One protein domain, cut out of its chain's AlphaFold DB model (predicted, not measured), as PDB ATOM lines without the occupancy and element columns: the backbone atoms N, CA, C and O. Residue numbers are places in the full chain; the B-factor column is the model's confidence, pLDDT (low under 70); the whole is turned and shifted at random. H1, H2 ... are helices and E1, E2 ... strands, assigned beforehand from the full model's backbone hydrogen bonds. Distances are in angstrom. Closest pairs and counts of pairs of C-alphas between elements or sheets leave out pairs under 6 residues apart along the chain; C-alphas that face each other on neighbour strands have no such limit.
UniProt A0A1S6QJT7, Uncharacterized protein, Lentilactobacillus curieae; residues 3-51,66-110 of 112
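What this domain is: This is residues 3 to 51 and 66 to 110 of the 112 residues of an uncharacterized protein of Lentilactobacillus curieae (UniProt A0A1S6QJT7). The long helix H1 packs on a short pair of parallel strands, E1 and E2, and H4 and H5 pack on H1 at separate places. E3 lies near E1, with H2 and H5 also close to E3, and H3 is farthest from the mean of the C-alphas. The printed part has 94 residues, with five named helices and three named strands that follow along the chain as E1 H1 E2 H2 H3 E3 H4 H5; 60 residues are in named elements, and the class is mixed, helices and strands. It is compact, with a radius of gyration of the C-alphas of 13.0 A, and spans 36 by 31 by 20 A.

Where its parts are: Find C-alpha 3 at (25.031, 4.366, -2.427), where E1, residues 3 to 6, begins. H1, residues 22 to 40, runs 26.2 A to C-alpha 40 at (29.223, 12.975, 0.953). Next come E2, residues 47 to 50, H2, 68 to 71, H3, 76 to 81, E3, 83 to 87, 13.2 A long, and H4, 89 to 93. H5, residues 98 to 110, runs 19.0 A to C-alpha 110 at (15.583, 15.982, -5.206).

How they stand to each other: E1, H1 and E2 make a strand-helix-strand unit, two parallel neighbour strands with a helix between them along the chain, its crossover right-handed. Look between the strands for N 3 and O 47, 2.8 A apart, within hydrogen-bond range. The closest C-alphas of H1 and E2 are Lys 37 and Val 48, 5.7 A. With residues 28 to 32 alone H1 touches H4, closest at the C-alphas of Leu 28 and Leu 93, 5.9 A. With residues 36 to 40 alone it touches H5, closest at the C-alphas of Ile 40 and Val 101, 6.2 A, at a steep tilt of 55 degrees, the same way. E3 pairs with no named strand, but residues 66 to 67 pair in parallel with its residues 86 to 87. Every O i to N i+4 pair is within hydrogen-bond range in H1, H3 and H4, and 8 of 9 in H5; H2 is too short for one.

The domain as a whole: The C-alphas of Lys 13 and Ala 42, the two farthest apart, are 37.4 A apart. Residues 52 to 65 are not printed, and C-alphas 51 and 66 are 9.8 A apart across the cut. The link from E1 to H1, residues 7 to 21, is long. No printed residue is under 70 in pLDDT.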
ATOM      1  N   VAL A   3      24.304   4.060  -1.195       94.50
ATOM      2  CA  VAL A   3      25.031   4.366  -2.427       94.50
ATOM      3  C   VAL A   3      26.022   3.239  -2.703       94.50
ATOM      4  O   VAL A   3      26.892   2.941  -1.880       94.50
ATOM      5  N   LYS A   4      25.901   2.612  -3.871       95.81
ATOM      6  CA  LYS A   4      26.783   1.535  -4.323       95.81
ATOM      7  C   LYS A   4      27.731   2.039  -5.398       95.81
ATOM      8  O   LYS A   4      27.293   2.696  -6.340       95.81
ATOM      9  N   ILE A   5      29.014   1.729  -5.260       96.19
ATOM     10  CA  ILE A   5      30.068   2.095  -6.205       96.19
ATOM     11  C   ILE A   5      30.393   0.885  -7.079       96.19
ATOM     12  O   ILE A   5      30.796  -0.151  -6.555       96.19
ATOM     13  N   VAL A   6      30.251   1.032  -8.394       94.06
ATOM     14  CA  VAL A   6      30.506  -0.027  -9.382       94.06
ATOM     15  C   VAL A   6      31.632   0.419 -10.313       94.06
ATOM     16  O   VAL A   6      31.416   1.229 -11.217       94.06
ATOM     17  N   GLY A   7      32.840  -0.085 -10.053       89.88
ATOM     18  CA  GLY A   7      34.038   0.161 -10.871       89.88
ATOM     19  C   GLY A   7      34.537  -1.068 -11.630       89.88
ATOM     20  O   GLY A   7      35.250  -0.936 -12.615       89.88
ATOM     21  N   ASP A   8      34.115  -2.258 -11.228       91.62
ATOM     22  CA  ASP A   8      34.318  -3.532 -11.909       91.62
ATOM     23  C   ASP A   8      33.084  -4.419 -11.674       91.62
ATOM     24  O   ASP A   8      32.258  -4.151 -10.798       91.62
ATOM     25  N   ILE A   9      32.935  -5.476 -12.472       86.62
ATOM     26  CA  ILE A   9      31.926  -6.515 -12.234       86.62
ATOM     27  C   ILE A   9      32.617  -7.869 -12.369       86.62
ATOM     28  O   ILE A   9      33.185  -8.189 -13.410       86.62
ATOM     29  N   ARG A  10      32.575  -8.682 -11.312       87.06
ATOM     30  CA  ARG A  10      33.356  -9.931 -11.225       87.06
ATOM     31  C   ARG A  10      32.612 -11.172 -11.683       87.06
ATOM     32  O   ARG A  10      33.238 -12.196 -11.930       87.06
ATOM     33  N   ASN A  11      31.290 -11.091 -11.797       81.88
ATOM     34  CA  ASN A  11      30.430 -12.224 -12.116       81.88
ATOM     35  C   ASN A  11      29.466 -11.894 -13.260       81.88
ATOM     36  O   ASN A  11      29.136 -10.742 -13.509       81.88
ATOM     37  N   GLY A  12      28.972 -12.937 -13.931       73.81
ATOM     38  CA  GLY A  12      28.031 -12.807 -15.046       73.81
ATOM     39  C   GLY A  12      28.705 -12.864 -16.417       73.81
ATOM     40  O   GLY A  12      29.891 -13.158 -16.533       73.81
ATOM     41  N   LYS A  13      27.915 -12.632 -17.473       72.12
ATOM     42  CA  LYS A  13      28.379 -12.703 -18.872       72.12
ATOM     43  C   LYS A  13      29.273 -11.529 -19.273       72.12
ATOM     44  O   LYS A  13      30.017 -11.639 -20.242       72.12
ATOM     45  N   PHE A  14      29.164 -10.416 -18.557       76.75
ATOM     46  CA  PHE A  14      29.910  -9.196 -18.806       76.75
ATOM     47  C   PHE A  14      30.683  -8.837 -17.536       76.75
ATOM     48  O   PHE A  14      30.070  -8.591 -16.501       76.75
ATOM     49  N   GLN A  15      32.014  -8.869 -17.620       84.62
ATOM     50  CA  GLN A  15      32.922  -8.710 -16.478       84.62
ATOM     51  C   GLN A  15      33.961  -7.614 -16.751       84.62
ATOM     52  O   GLN A  15      35.137  -7.905 -16.978       84.62
ATOM     53  N   PRO A  16      33.533  -6.349 -16.858       85.69
ATOM     54  CA  PRO A  16      34.440  -5.233 -17.028       85.69
ATOM     55  C   PRO A  16      35.313  -5.036 -15.796       85.69
ATOM     56  O   PRO A  16      34.929  -5.326 -14.663       85.69
ATOM     57  N   THR A  17      36.474  -4.465 -16.057       89.12
ATOM     58  CA  THR A  17      37.535  -4.197 -15.092       89.12
ATOM     59  C   THR A  17      38.037  -2.777 -15.310       89.12
ATOM     60  O   THR A  17      38.020  -2.314 -16.454       89.12
ATOM     61  N   LEU A  18      38.552  -2.115 -14.272       86.38
ATOM     62  CA  LEU A  18      39.147  -0.785 -14.440       86.38
ATOM     63  C   LEU A  18      40.476  -0.864 -15.192       86.38
ATOM     64  O   LEU A  18      40.711  -0.111 -16.132       86.38
ATOM     65  N   THR A  19      41.341  -1.791 -14.782       88.50
ATOM     66  CA  THR A  19      42.690  -1.960 -15.346       88.50
ATOM     67  C   THR A  19      42.946  -3.370 -15.872       88.50
ATOM     68  O   THR A  19      43.920  -3.592 -16.590       88.50
ATOM     69  N   GLY A  20      42.090  -4.332 -15.515       87.69
ATOM     70  CA  GLY A  20      42.282  -5.754 -15.814       87.69
ATOM     71  C   GLY A  20      43.110  -6.498 -14.764       87.69
ATOM     72  O   GLY A  20      43.341  -7.697 -14.907       87.69
ATOM     73  N   ASN A  21      43.546  -5.815 -13.700       90.88
ATOM     74  CA  ASN A  21      44.211  -6.425 -12.554       90.88
ATOM     75  C   ASN A  21      43.317  -6.304 -11.306       90.88
ATOM     76  O   ASN A  21      43.210  -5.206 -10.763       90.88
ATOM     77  N   PRO A  22      42.745  -7.412 -10.795       88.75
ATOM     78  CA  PRO A  22      41.806  -7.374  -9.672       88.75
ATOM     79  C   PRO A  22      42.348  -6.692  -8.411       88.75
ATOM     80  O   PRO A  22      41.614  -5.975  -7.746       88.75
ATOM     81  N   ILE A  23      43.641  -6.865  -8.106       90.38
ATOM     82  CA  ILE A  23      44.268  -6.273  -6.911       90.38
ATOM     83  C   ILE A  23      44.375  -4.751  -7.059       90.38
ATOM     84  O   ILE A  23      44.174  -4.008  -6.099       90.38
ATOM     85  N   VAL A  24      44.719  -4.284  -8.262       92.19
ATOM     86  CA  VAL A  24      44.804  -2.850  -8.556       92.19
ATOM     87  C   VAL A  24      43.403  -2.251  -8.576       92.19
ATOM     88  O   VAL A  24      43.183  -1.216  -7.957       92.19
ATOM     89  N   ASP A  25      42.452  -2.926  -9.217       91.88
ATOM     90  CA  ASP A  25      41.061  -2.487  -9.304       91.88
ATOM     91  C   ASP A  25      40.428  -2.370  -7.909       91.88
ATOM     92  O   ASP A  25      39.852  -1.329  -7.603       91.88
ATOM     93  N   ASP A  26      40.630  -3.359  -7.026       93.25
ATOM     94  CA  ASP A  26      40.229  -3.291  -5.611       93.25
ATOM     95  C   ASP A  26      40.754  -2.016  -4.942       93.25
ATOM     96  O   ASP A  26      39.990  -1.238  -4.372       93.25
ATOM     97  N   ALA A  27      42.062  -1.760  -5.049       95.00
ATOM     98  CA  ALA A  27      42.689  -0.609  -4.408       95.00
ATOM     99  C   ALA A  27      42.167   0.732  -4.952       95.00
ATOM    100  O   ALA A  27      41.969   1.678  -4.182       95.00
ATOM    101  N   LEU A  28      41.942   0.823  -6.265       95.12
ATOM    102  CA  LEU A  28      41.429   2.027  -6.918       95.12
ATOM    103  C   LEU A  28      39.980   2.311  -6.517       95.12
ATOM    104  O   LEU A  28      39.660   3.437  -6.122       95.12
ATOM    105  N   ILE A  29      39.120   1.292  -6.559       94.81
ATOM    106  CA  ILE A  29      37.703   1.422  -6.209       94.81
ATOM    107  C   ILE A  29      37.552   1.725  -4.716       94.81
ATOM    108  O   ILE A  29      36.777   2.611  -4.351       94.81
ATOM    109  N   ASP A  30      38.342   1.085  -3.852       95.75
ATOM    110  CA  ASP A  30      38.366   1.380  -2.420       95.75
ATOM    111  C   ASP A  30      38.798   2.817  -2.133       95.75
ATOM    112  O   ASP A  30      38.201   3.492  -1.289       95.75
ATOM    113  N   ASN A  31      39.844   3.297  -2.811       97.12
ATOM    114  CA  ASN A  31      40.320   4.668  -2.660       97.12
ATOM    115  C   ASN A  31      39.235   5.671  -3.075       97.12
ATOM    116  O   ASN A  31      38.904   6.585  -2.316       97.12
ATOM    117  N   PHE A  32      38.616   5.456  -4.238       97.62
ATOM    118  CA  PHE A  32      37.496   6.268  -4.704       97.62
ATOM    119  C   PHE A  32      36.320   6.240  -3.716       97.62
ATOM    120  O   PHE A  32      35.811   7.291  -3.320       97.62
ATOM    121  N   CYS A  33      35.918   5.051  -3.257       97.19
ATOM    122  CA  CYS A  33      34.815   4.865  -2.319       97.19
ATOM    123  C   CYS A  33      35.075   5.585  -0.989       97.19
ATOM    124  O   CYS A  33      34.185   6.260  -0.469       97.19
ATOM    125  N   LYS A  34      36.294   5.491  -0.439       97.00
ATOM    126  CA  LYS A  34      36.688   6.197   0.793       97.00
ATOM    127  C   LYS A  34      36.620   7.713   0.620       97.00
ATOM    128  O   LYS A  34      36.057   8.392   1.480       97.00
ATOM    129  N   ASN A  35      37.137   8.234  -0.493       97.56
ATOM    130  CA  ASN A  35      37.120   9.668  -0.783       97.56
ATOM    131  C   ASN A  35      35.692  10.199  -0.941       97.56
ATOM    132  O   ASN A  35      35.353  11.240  -0.374       97.56
ATOM    133  N   LEU A  36      34.841   9.468  -1.667       97.31
ATOM    134  CA  LEU A  36      33.446   9.843  -1.871       97.31
ATOM    135  C   LEU A  36      32.685   9.802  -0.551       97.31
ATOM    136  O   LEU A  36      32.037  10.786  -0.203       97.31
ATOM    137  N   LYS A  37      32.821   8.707   0.208       97.06
ATOM    138  CA  LYS A  37      32.211   8.552   1.531       97.06
ATOM    139  C   LYS A  37      32.555   9.735   2.428       97.06
ATOM    140  O   LYS A  37      31.647  10.390   2.915       97.06
ATOM    141  N   SER A  38      33.843  10.051   2.564       96.50
ATOM    142  CA  SER A  38      34.329  11.157   3.400       96.50
ATOM    143  C   SER A  38      33.651  12.496   3.074       96.50
ATOM    144  O   SER A  38      33.236  13.217   3.980       96.50
ATOM    145  N   LYS A  39      33.486  12.817   1.785       96.56
ATOM    146  CA  LYS A  39      32.879  14.085   1.356       96.56
ATOM    147  C   LYS A  39      31.354  14.079   1.430       96.56
ATOM    148  O   LYS A  39      30.775  15.067   1.868       96.56
ATOM    149  N   ILE A  40      30.691  12.997   1.016       95.62
ATOM    150  CA  ILE A  40      29.223  12.975   0.953       95.62
ATOM    151  C   ILE A  40      28.591  12.859   2.339       95.62
ATOM    152  O   ILE A  40      27.582  13.513   2.590       95.62
ATOM    153  N   THR A  41      29.206  12.119   3.270       94.38
ATOM    154  CA  THR A  41      28.665  11.968   4.631       94.38
ATOM    155  C   THR A  41      28.764  13.243   5.461       94.38
ATOM    156  O   THR A  41      28.119  13.357   6.497       94.38
ATOM    157  N   ALA A  42      29.560  14.220   5.017       93.94
ATOM    158  CA  ALA A  42      29.587  15.551   5.617       93.94
ATOM    159  C   ALA A  42      28.342  16.390   5.265       93.94
ATOM    160  O   ALA A  42      28.092  17.400   5.918       93.94
ATOM    161  N   ILE A  43      27.585  15.994   4.234       93.94
ATOM    162  CA  ILE A  43      26.448  16.751   3.690       93.94
ATOM    163  C   ILE A  43      25.136  15.962   3.839       93.94
ATOM    164  O   ILE A  43      24.099  16.547   4.138       93.94
ATOM    165  N   HIS A  44      25.172  14.636   3.670       93.25
ATOM    166  CA  HIS A  44      24.000  13.760   3.717       93.25
ATOM    167  C   HIS A  44      24.253  12.499   4.547       93.25
ATOM    168  O   HIS A  44      25.335  11.921   4.490       93.25
ATOM    169  N   ASP A  45      23.225  12.008   5.243       92.06
ATOM    170  CA  ASP A  45      23.284  10.726   5.954       92.06
ATOM    171  C   ASP A  45      23.025   9.547   4.997       92.06
ATOM    172  O   ASP A  45      21.893   9.095   4.780       92.06
ATOM    173  N   VAL A  46      24.097   9.092   4.345       92.50
ATOM    174  CA  VAL A  46      24.075   7.986   3.382       92.50
ATOM    175  C   VAL A  46      25.173   6.973   3.671       92.50
ATOM    176  O   VAL A  46      26.283   7.320   4.079       92.50
ATOM    177  N   SER A  47      24.882   5.701   3.408       94.31
ATOM    178  CA  SER A  47      25.907   4.664   3.386       94.31
ATOM    179  C   SER A  47      26.558   4.629   1.999       94.31
ATOM    180  O   SER A  47      25.893   4.850   0.987       94.31
ATOM    181  N   VAL A  48      27.868   4.385   1.944       96.31
ATOM    182  CA  VAL A  48      28.613   4.229   0.687       96.31
ATOM    183  C   VAL A  48      29.412   2.936   0.767       96.31
ATOM    184  O   VAL A  48      30.159   2.738   1.732       96.31
ATOM    185  N   SER A  49      29.237   2.061  -0.222       96.00
ATOM    186  CA  SER A  49      29.898   0.754  -0.295       96.00
ATOM    187  C   SER A  49      30.238   0.376  -1.732       96.00
ATOM    188  O   SER A  49      29.613   0.863  -2.671       96.00
ATOM    189  N   VAL A  50      31.238  -0.484  -1.901       95.56
ATOM    190  CA  VAL A  50      31.621  -1.035  -3.203       95.56
ATOM    191  C   VAL A  50      30.749  -2.247  -3.527       95.56
ATOM    192  O   VAL A  50      30.486  -3.064  -2.645       95.56
ATOM    193  N   ASP A  51      30.320  -2.375  -4.783       93.88
ATOM    194  CA  ASP A  51      29.582  -3.537  -5.279       93.88
ATOM    195  C   ASP A  51      30.256  -4.129  -6.526       93.88
ATOM    196  O   ASP A  51      30.055  -3.669  -7.650       93.88
ATOM    197  N   ILE A  66      28.408   4.576 -10.995       94.56
ATOM    198  CA  ILE A  66      28.990   3.596 -11.918       94.56
ATOM    199  C   ILE A  66      29.984   4.237 -12.880       94.56
ATOM    200  O   ILE A  66      29.768   5.345 -13.375       94.56
ATOM    201  N   ASP A  67      31.067   3.521 -13.163       94.56
ATOM    202  CA  ASP A  67      32.045   3.896 -14.178       94.56
ATOM    203  C   ASP A  67      31.392   4.042 -15.569       94.56
ATOM    204  O   ASP A  67      30.600   3.196 -16.004       94.56
ATOM    205  N   ASP A  68      31.713   5.118 -16.298       93.19
ATOM    206  CA  ASP A  68      31.107   5.376 -17.604       93.19
ATOM    207  C   ASP A  68      31.425   4.284 -18.634       93.19
ATOM    208  O   ASP A  68      30.579   3.993 -19.485       93.19
ATOM    209  N   SER A  69      32.597   3.649 -18.542       89.94
ATOM    210  CA  SER A  69      33.014   2.571 -19.431       89.94
ATOM    211  C   SER A  69      32.164   1.331 -19.195       89.94
ATOM    212  O   SER A  69      31.729   0.724 -20.166       89.94
ATOM    213  N   ILE A  70      31.798   1.040 -17.944       88.38
ATOM    214  CA  ILE A  70      30.888  -0.052 -17.578       88.38
ATOM    215  C   ILE A  70      29.461   0.270 -18.000       88.38
ATOM    216  O   ILE A  70      28.796  -0.542 -18.648       88.38
ATOM    217  N   SER A  71      28.990   1.480 -17.684       89.00
ATOM    218  CA  SER A  71      27.615   1.892 -17.965       89.00
ATOM    219  C   SER A  71      27.271   1.800 -19.458       89.00
ATOM    220  O   SER A  71      26.121   1.540 -19.812       89.00
ATOM    221  N   LYS A  72      28.247   1.959 -20.364       86.56
ATOM    222  CA  LYS A  72      28.046   1.849 -21.822       86.56
ATOM    223  C   LYS A  72      27.493   0.491 -22.247       86.56
ATOM    224  O   LYS A  72      26.719   0.458 -23.199       86.56
ATOM    225  N   TYR A  73      27.819  -0.571 -21.521       83.81
ATOM    226  CA  TYR A  73      27.374  -1.932 -21.817       83.81
ATOM    227  C   TYR A  73      26.008  -2.276 -21.218       83.81
ATOM    228  O   TYR A  73      25.474  -3.341 -21.508       83.81
ATOM    229  N   LEU A  74      25.436  -1.392 -20.396       85.44
ATOM    230  CA  LEU A  74      24.091  -1.576 -19.866       85.44
ATOM    231  C   LEU A  74      23.038  -1.165 -20.896       85.44
ATOM    232  O   LEU A  74      23.159  -0.115 -21.543       85.44
ATOM    233  N   ASP A  75      21.965  -1.944 -20.981       84.75
ATOM    234  CA  ASP A  75      20.826  -1.628 -21.834       84.75
ATOM    235  C   ASP A  75      20.115  -0.344 -21.384       84.75
ATOM    236  O   ASP A  75      20.127   0.056 -20.216       84.75
ATOM    237  N   ASN A  76      19.455   0.327 -22.329       81.88
ATOM    238  CA  ASN A  76      18.764   1.588 -22.052       81.88
ATOM    239  C   ASN A  76      17.624   1.437 -21.034       81.88
ATOM    240  O   ASN A  76      17.317   2.396 -20.330       81.88
ATOM    241  N   GLU A  77      16.997   0.262 -20.949       79.75
ATOM    242  CA  GLU A  77      15.968  -0.013 -19.941       79.75
ATOM    243  C   GLU A  77      16.571  -0.118 -18.537       79.75
ATOM    244  O   GLU A  77      16.084   0.537 -17.620       79.75
ATOM    245  N   VAL A  78      17.698  -0.824 -18.385       80.62
ATOM    246  CA  VAL A  78      18.466  -0.896 -17.129       80.62
ATOM    247  C   VAL A  78      18.880   0.499 -16.669       80.62
ATOM    248  O   VAL A  78      18.733   0.838 -15.496       80.62
ATOM    249  N   LYS A  79      19.357   1.334 -17.600       81.12
ATOM    250  CA  LYS A  79      19.755   2.719 -17.314       81.12
ATOM    251  C   LYS A  79      18.602   3.598 -16.839       81.12
ATOM    252  O   LYS A  79      18.827   4.494 -16.037       81.12
ATOM    253  N   LYS A  80      17.390   3.374 -17.355       77.44
ATOM    254  CA  LYS A  80      16.190   4.137 -16.977       77.44
ATOM    255  C   LYS A  80      15.575   3.660 -15.667       77.44
ATOM    256  O   LYS A  80      14.995   4.468 -14.952       77.44
ATOM    257  N   ASN A  81      15.667   2.363 -15.386       74.25
ATOM    258  CA  ASN A  81      14.999   1.737 -14.246       74.25
ATOM    259  C   ASN A  81      15.824   1.778 -12.957       74.25
ATOM    260  O   ASN A  81      15.258   1.601 -11.880       74.25
ATOM    261  N   ASN A  82      17.134   2.008 -13.058       76.19
ATOM    262  CA  ASN A  82      18.026   2.118 -11.913       76.19
ATOM    263  C   ASN A  82      18.436   3.576 -11.671       76.19
ATOM    264  O   ASN A  82      18.591   4.363 -12.605       76.19
ATOM    265  N   ASN A  83      18.673   3.921 -10.405       87.31
ATOM    266  CA  ASN A  83      19.149   5.240  -9.983       87.31
ATOM    267  C   ASN A  83      20.653   5.392 -10.283       87.31
ATOM    268  O   ASN A  83      21.469   5.468  -9.365       87.31
ATOM    269  N   LEU A  84      21.023   5.360 -11.568       90.44
ATOM    270  CA  LEU A  84      22.416   5.389 -12.016       90.44
ATOM    271  C   LEU A  84      22.960   6.820 -12.091       90.44
ATOM    272  O   LEU A  84      22.344   7.708 -12.686       90.44
ATOM    273  N   ILE A  85      24.169   7.022 -11.576       93.62
ATOM    274  CA  ILE A  85      24.951   8.247 -11.738       93.62
ATOM    275  C   ILE A  85      26.325   7.873 -12.297       93.62
ATOM    276  O   ILE A  85      27.121   7.205 -11.641       93.62
ATOM    277  N   ASN A  86      26.611   8.326 -13.516       94.31
ATOM    278  CA  ASN A  86      27.860   7.992 -14.196       94.31
ATOM    279  C   ASN A  86      29.044   8.824 -13.678       94.31
ATOM    280  O   ASN A  86      28.954  10.054 -13.543       94.31
ATOM    281  N   VAL A  87      30.175   8.147 -13.494       95.62
ATOM    282  CA  VAL A  87      31.484   8.708 -13.146       95.62
ATOM    283  C   VAL A  87      32.425   8.553 -14.327       95.62
ATOM    284  O   VAL A  87      32.395   7.534 -15.013       95.62
ATOM    285  N   ASN A  88      33.267   9.556 -14.574       95.00
ATOM    286  CA  ASN A  88      34.281   9.415 -15.607       95.00
ATOM    287  C   ASN A  88      35.292   8.333 -15.224       95.00
ATOM    288  O   ASN A  88      35.776   8.315 -14.095       95.00
ATOM    289  N   HIS A  89      35.671   7.494 -16.183       93.75
ATOM    290  CA  HIS A  89      36.624   6.417 -15.926       93.75
ATOM    291  C   HIS A  89      37.938   6.904 -15.289       93.75
ATOM    292  O   HIS A  89      38.409   6.359 -14.293       93.75
ATOM    293  N   THR A  90      38.489   8.011 -15.792       94.00
ATOM    294  CA  THR A  90      39.725   8.612 -15.267       94.00
ATOM    295  C   THR A  90      39.549   9.146 -13.847       94.00
ATOM    296  O   THR A  90      40.462   9.039 -13.031       94.00
ATOM    297  N   ASP A  91      38.376   9.703 -13.531       95.19
ATOM    298  CA  ASP A  91      38.073  10.163 -12.174       95.19
ATOM    299  C   ASP A  91      38.082   8.982 -11.193       95.19
ATOM    300  O   ASP A  91      38.638   9.092 -10.100       95.19
ATOM    301  N   MET A  92      37.543   7.830 -11.607       93.81
ATOM    302  CA  MET A  92      37.547   6.617 -10.793       93.81
ATOM    303  C   MET A  92      38.962   6.074 -10.576       93.81
ATOM    304  O   MET A  92      39.353   5.834  -9.433       93.81
ATOM    305  N   LEU A  93      39.765   5.986 -11.644       93.25
ATOM    306  CA  LEU A  93      41.172   5.574 -11.570       93.25
ATOM    307  C   LEU A  93      42.018   6.486 -10.671       93.25
ATOM    308  O   LEU A  93      42.961   6.027 -10.034       93.25
ATOM    309  N   HIS A  94      41.711   7.780 -10.610       94.56
ATOM    310  CA  HIS A  94      42.458   8.732  -9.786       94.56
ATOM    311  C   HIS A  94      41.852   8.950  -8.392       94.56
ATOM    312  O   HIS A  94      42.401   9.720  -7.604       94.56
ATOM    313  N   GLY A  95      40.727   8.308  -8.062       93.50
ATOM    314  CA  GLY A  95      40.011   8.564  -6.809       93.50
ATOM    315  C   GLY A  95      39.471   9.998  -6.696       93.50
ATOM    316  O   GLY A  95      39.278  10.496  -5.583       93.50
ATOM    317  N   SER A  96      39.270  10.669  -7.831       95.81
ATOM    318  CA  SER A  96      38.755  12.033  -7.945       95.81
ATOM    319  C   SER A  96      37.239  12.021  -7.795       95.81
ATOM    320  O   SER A  96      36.529  11.391  -8.574       95.81
ATOM    321  N   VAL A  97      36.727  12.710  -6.774       96.94
ATOM    322  CA  VAL A  97      35.310  12.607  -6.384       96.94
ATOM    323  C   VAL A  97      34.546  13.929  -6.442       96.94
ATOM    324  O   VAL A  97      33.345  13.943  -6.206       96.94
ATOM    325  N   ASP A  98      35.196  15.049  -6.758       95.00
ATOM    326  CA  ASP A  98      34.566  16.374  -6.662       95.00
ATOM    327  C   ASP A  98      33.338  16.503  -7.568       95.00
ATOM    328  O   ASP A  98      32.258  16.889  -7.120       95.00
ATOM    329  N   ASN A  99      33.470  16.070  -8.824       93.88
ATOM    330  CA  ASN A  99      32.375  16.101  -9.791       93.88
ATOM    331  C   ASN A  99      31.195  15.218  -9.365       93.88
ATOM    332  O   ASN A  99      30.035  15.596  -9.548       93.88
ATOM    333  N   ILE A 100      31.475  14.025  -8.830       95.62
ATOM    334  CA  ILE A 100      30.419  13.085  -8.451       95.62
ATOM    335  C   ILE A 100      29.746  13.486  -7.141       95.62
ATOM    336  O   ILE A 100      28.544  13.288  -7.017       95.62
ATOM    337  N   VAL A 101      30.470  14.103  -6.202       96.38
ATOM    338  CA  VAL A 101      29.892  14.615  -4.952       96.38
ATOM    339  C   VAL A 101      28.818  15.652  -5.258       96.38
ATOM    340  O   VAL A 101      27.718  15.538  -4.729       96.38
ATOM    341  N   VAL A 102      29.096  16.606  -6.154       95.19
ATOM    342  CA  VAL A 102      28.108  17.620  -6.562       95.19
ATOM    343  C   VAL A 102      26.883  16.957  -7.195       95.19
ATOM    344  O   VAL A 102      25.761  17.190  -6.755       95.19
ATOM    345  N   LYS A 103      27.086  16.062  -8.171       94.81
ATOM    346  CA  LYS A 103      25.981  15.354  -8.841       94.81
ATOM    347  C   LYS A 103      25.143  14.512  -7.878       94.81
ATOM    348  O   LYS A 103      23.921  14.485  -7.997       94.81
ATOM    349  N   LEU A 104      25.793  13.806  -6.956       94.31
ATOM    350  CA  LEU A 104      25.135  12.941  -5.982       94.31
ATOM    351  C   LEU A 104      24.360  13.767  -4.952       94.31
ATOM    352  O   LEU A 104      23.223  13.420  -4.653       94.31
ATOM    353  N   ALA A 105      24.925  14.870  -4.457       94.06
ATOM    354  CA  ALA A 105      24.223  15.786  -3.562       94.06
ATOM    355  C   ALA A 105      22.995  16.410  -4.248       94.06
ATOM    356  O   ALA A 105      21.894  16.380  -3.701       94.06
ATOM    357  N   ASP A 106      23.144  16.890  -5.487       93.50
ATOM    358  CA  ASP A 106      22.033  17.420  -6.287       93.50
ATOM    359  C   ASP A 106      20.928  16.385  -6.520       93.50
ATOM    360  O   ASP A 106      19.749  16.736  -6.588       93.50
ATOM    361  N   TYR A 107      21.298  15.115  -6.681       91.75
ATOM    362  CA  TYR A 107      20.347  14.018  -6.808       91.75
ATOM    363  C   TYR A 107      19.632  13.748  -5.477       91.75
ATOM    364  O   TYR A 107      18.405  13.716  -5.442       91.75
ATOM    365  N   LEU A 108      20.380  13.614  -4.378       90.62
ATOM    366  CA  LEU A 108      19.834  13.357  -3.042       90.62
ATOM    367  C   LEU A 108      18.861  14.458  -2.600       90.62
ATOM    368  O   LEU A 108      17.785  14.141  -2.111       90.62
ATOM    369  N   ASN A 109      19.169  15.727  -2.873       90.94
ATOM    370  CA  ASN A 109      18.291  16.869  -2.579       90.94
ATOM    371  C   ASN A 109      16.956  16.873  -3.346       90.94
ATOM    372  O   ASN A 109      16.064  17.640  -3.005       90.94
ATOM    373  N   LYS A 110      16.831  16.095  -4.426       86.81
ATOM    374  CA  LYS A 110      15.583  15.982  -5.206       86.81
ATOM    375  C   LYS A 110      14.726  14.798  -4.776       86.81
ATOM    376  O   LYS A 110      13.552  14.752  -5.134       86.81
TER     377      LYS A 110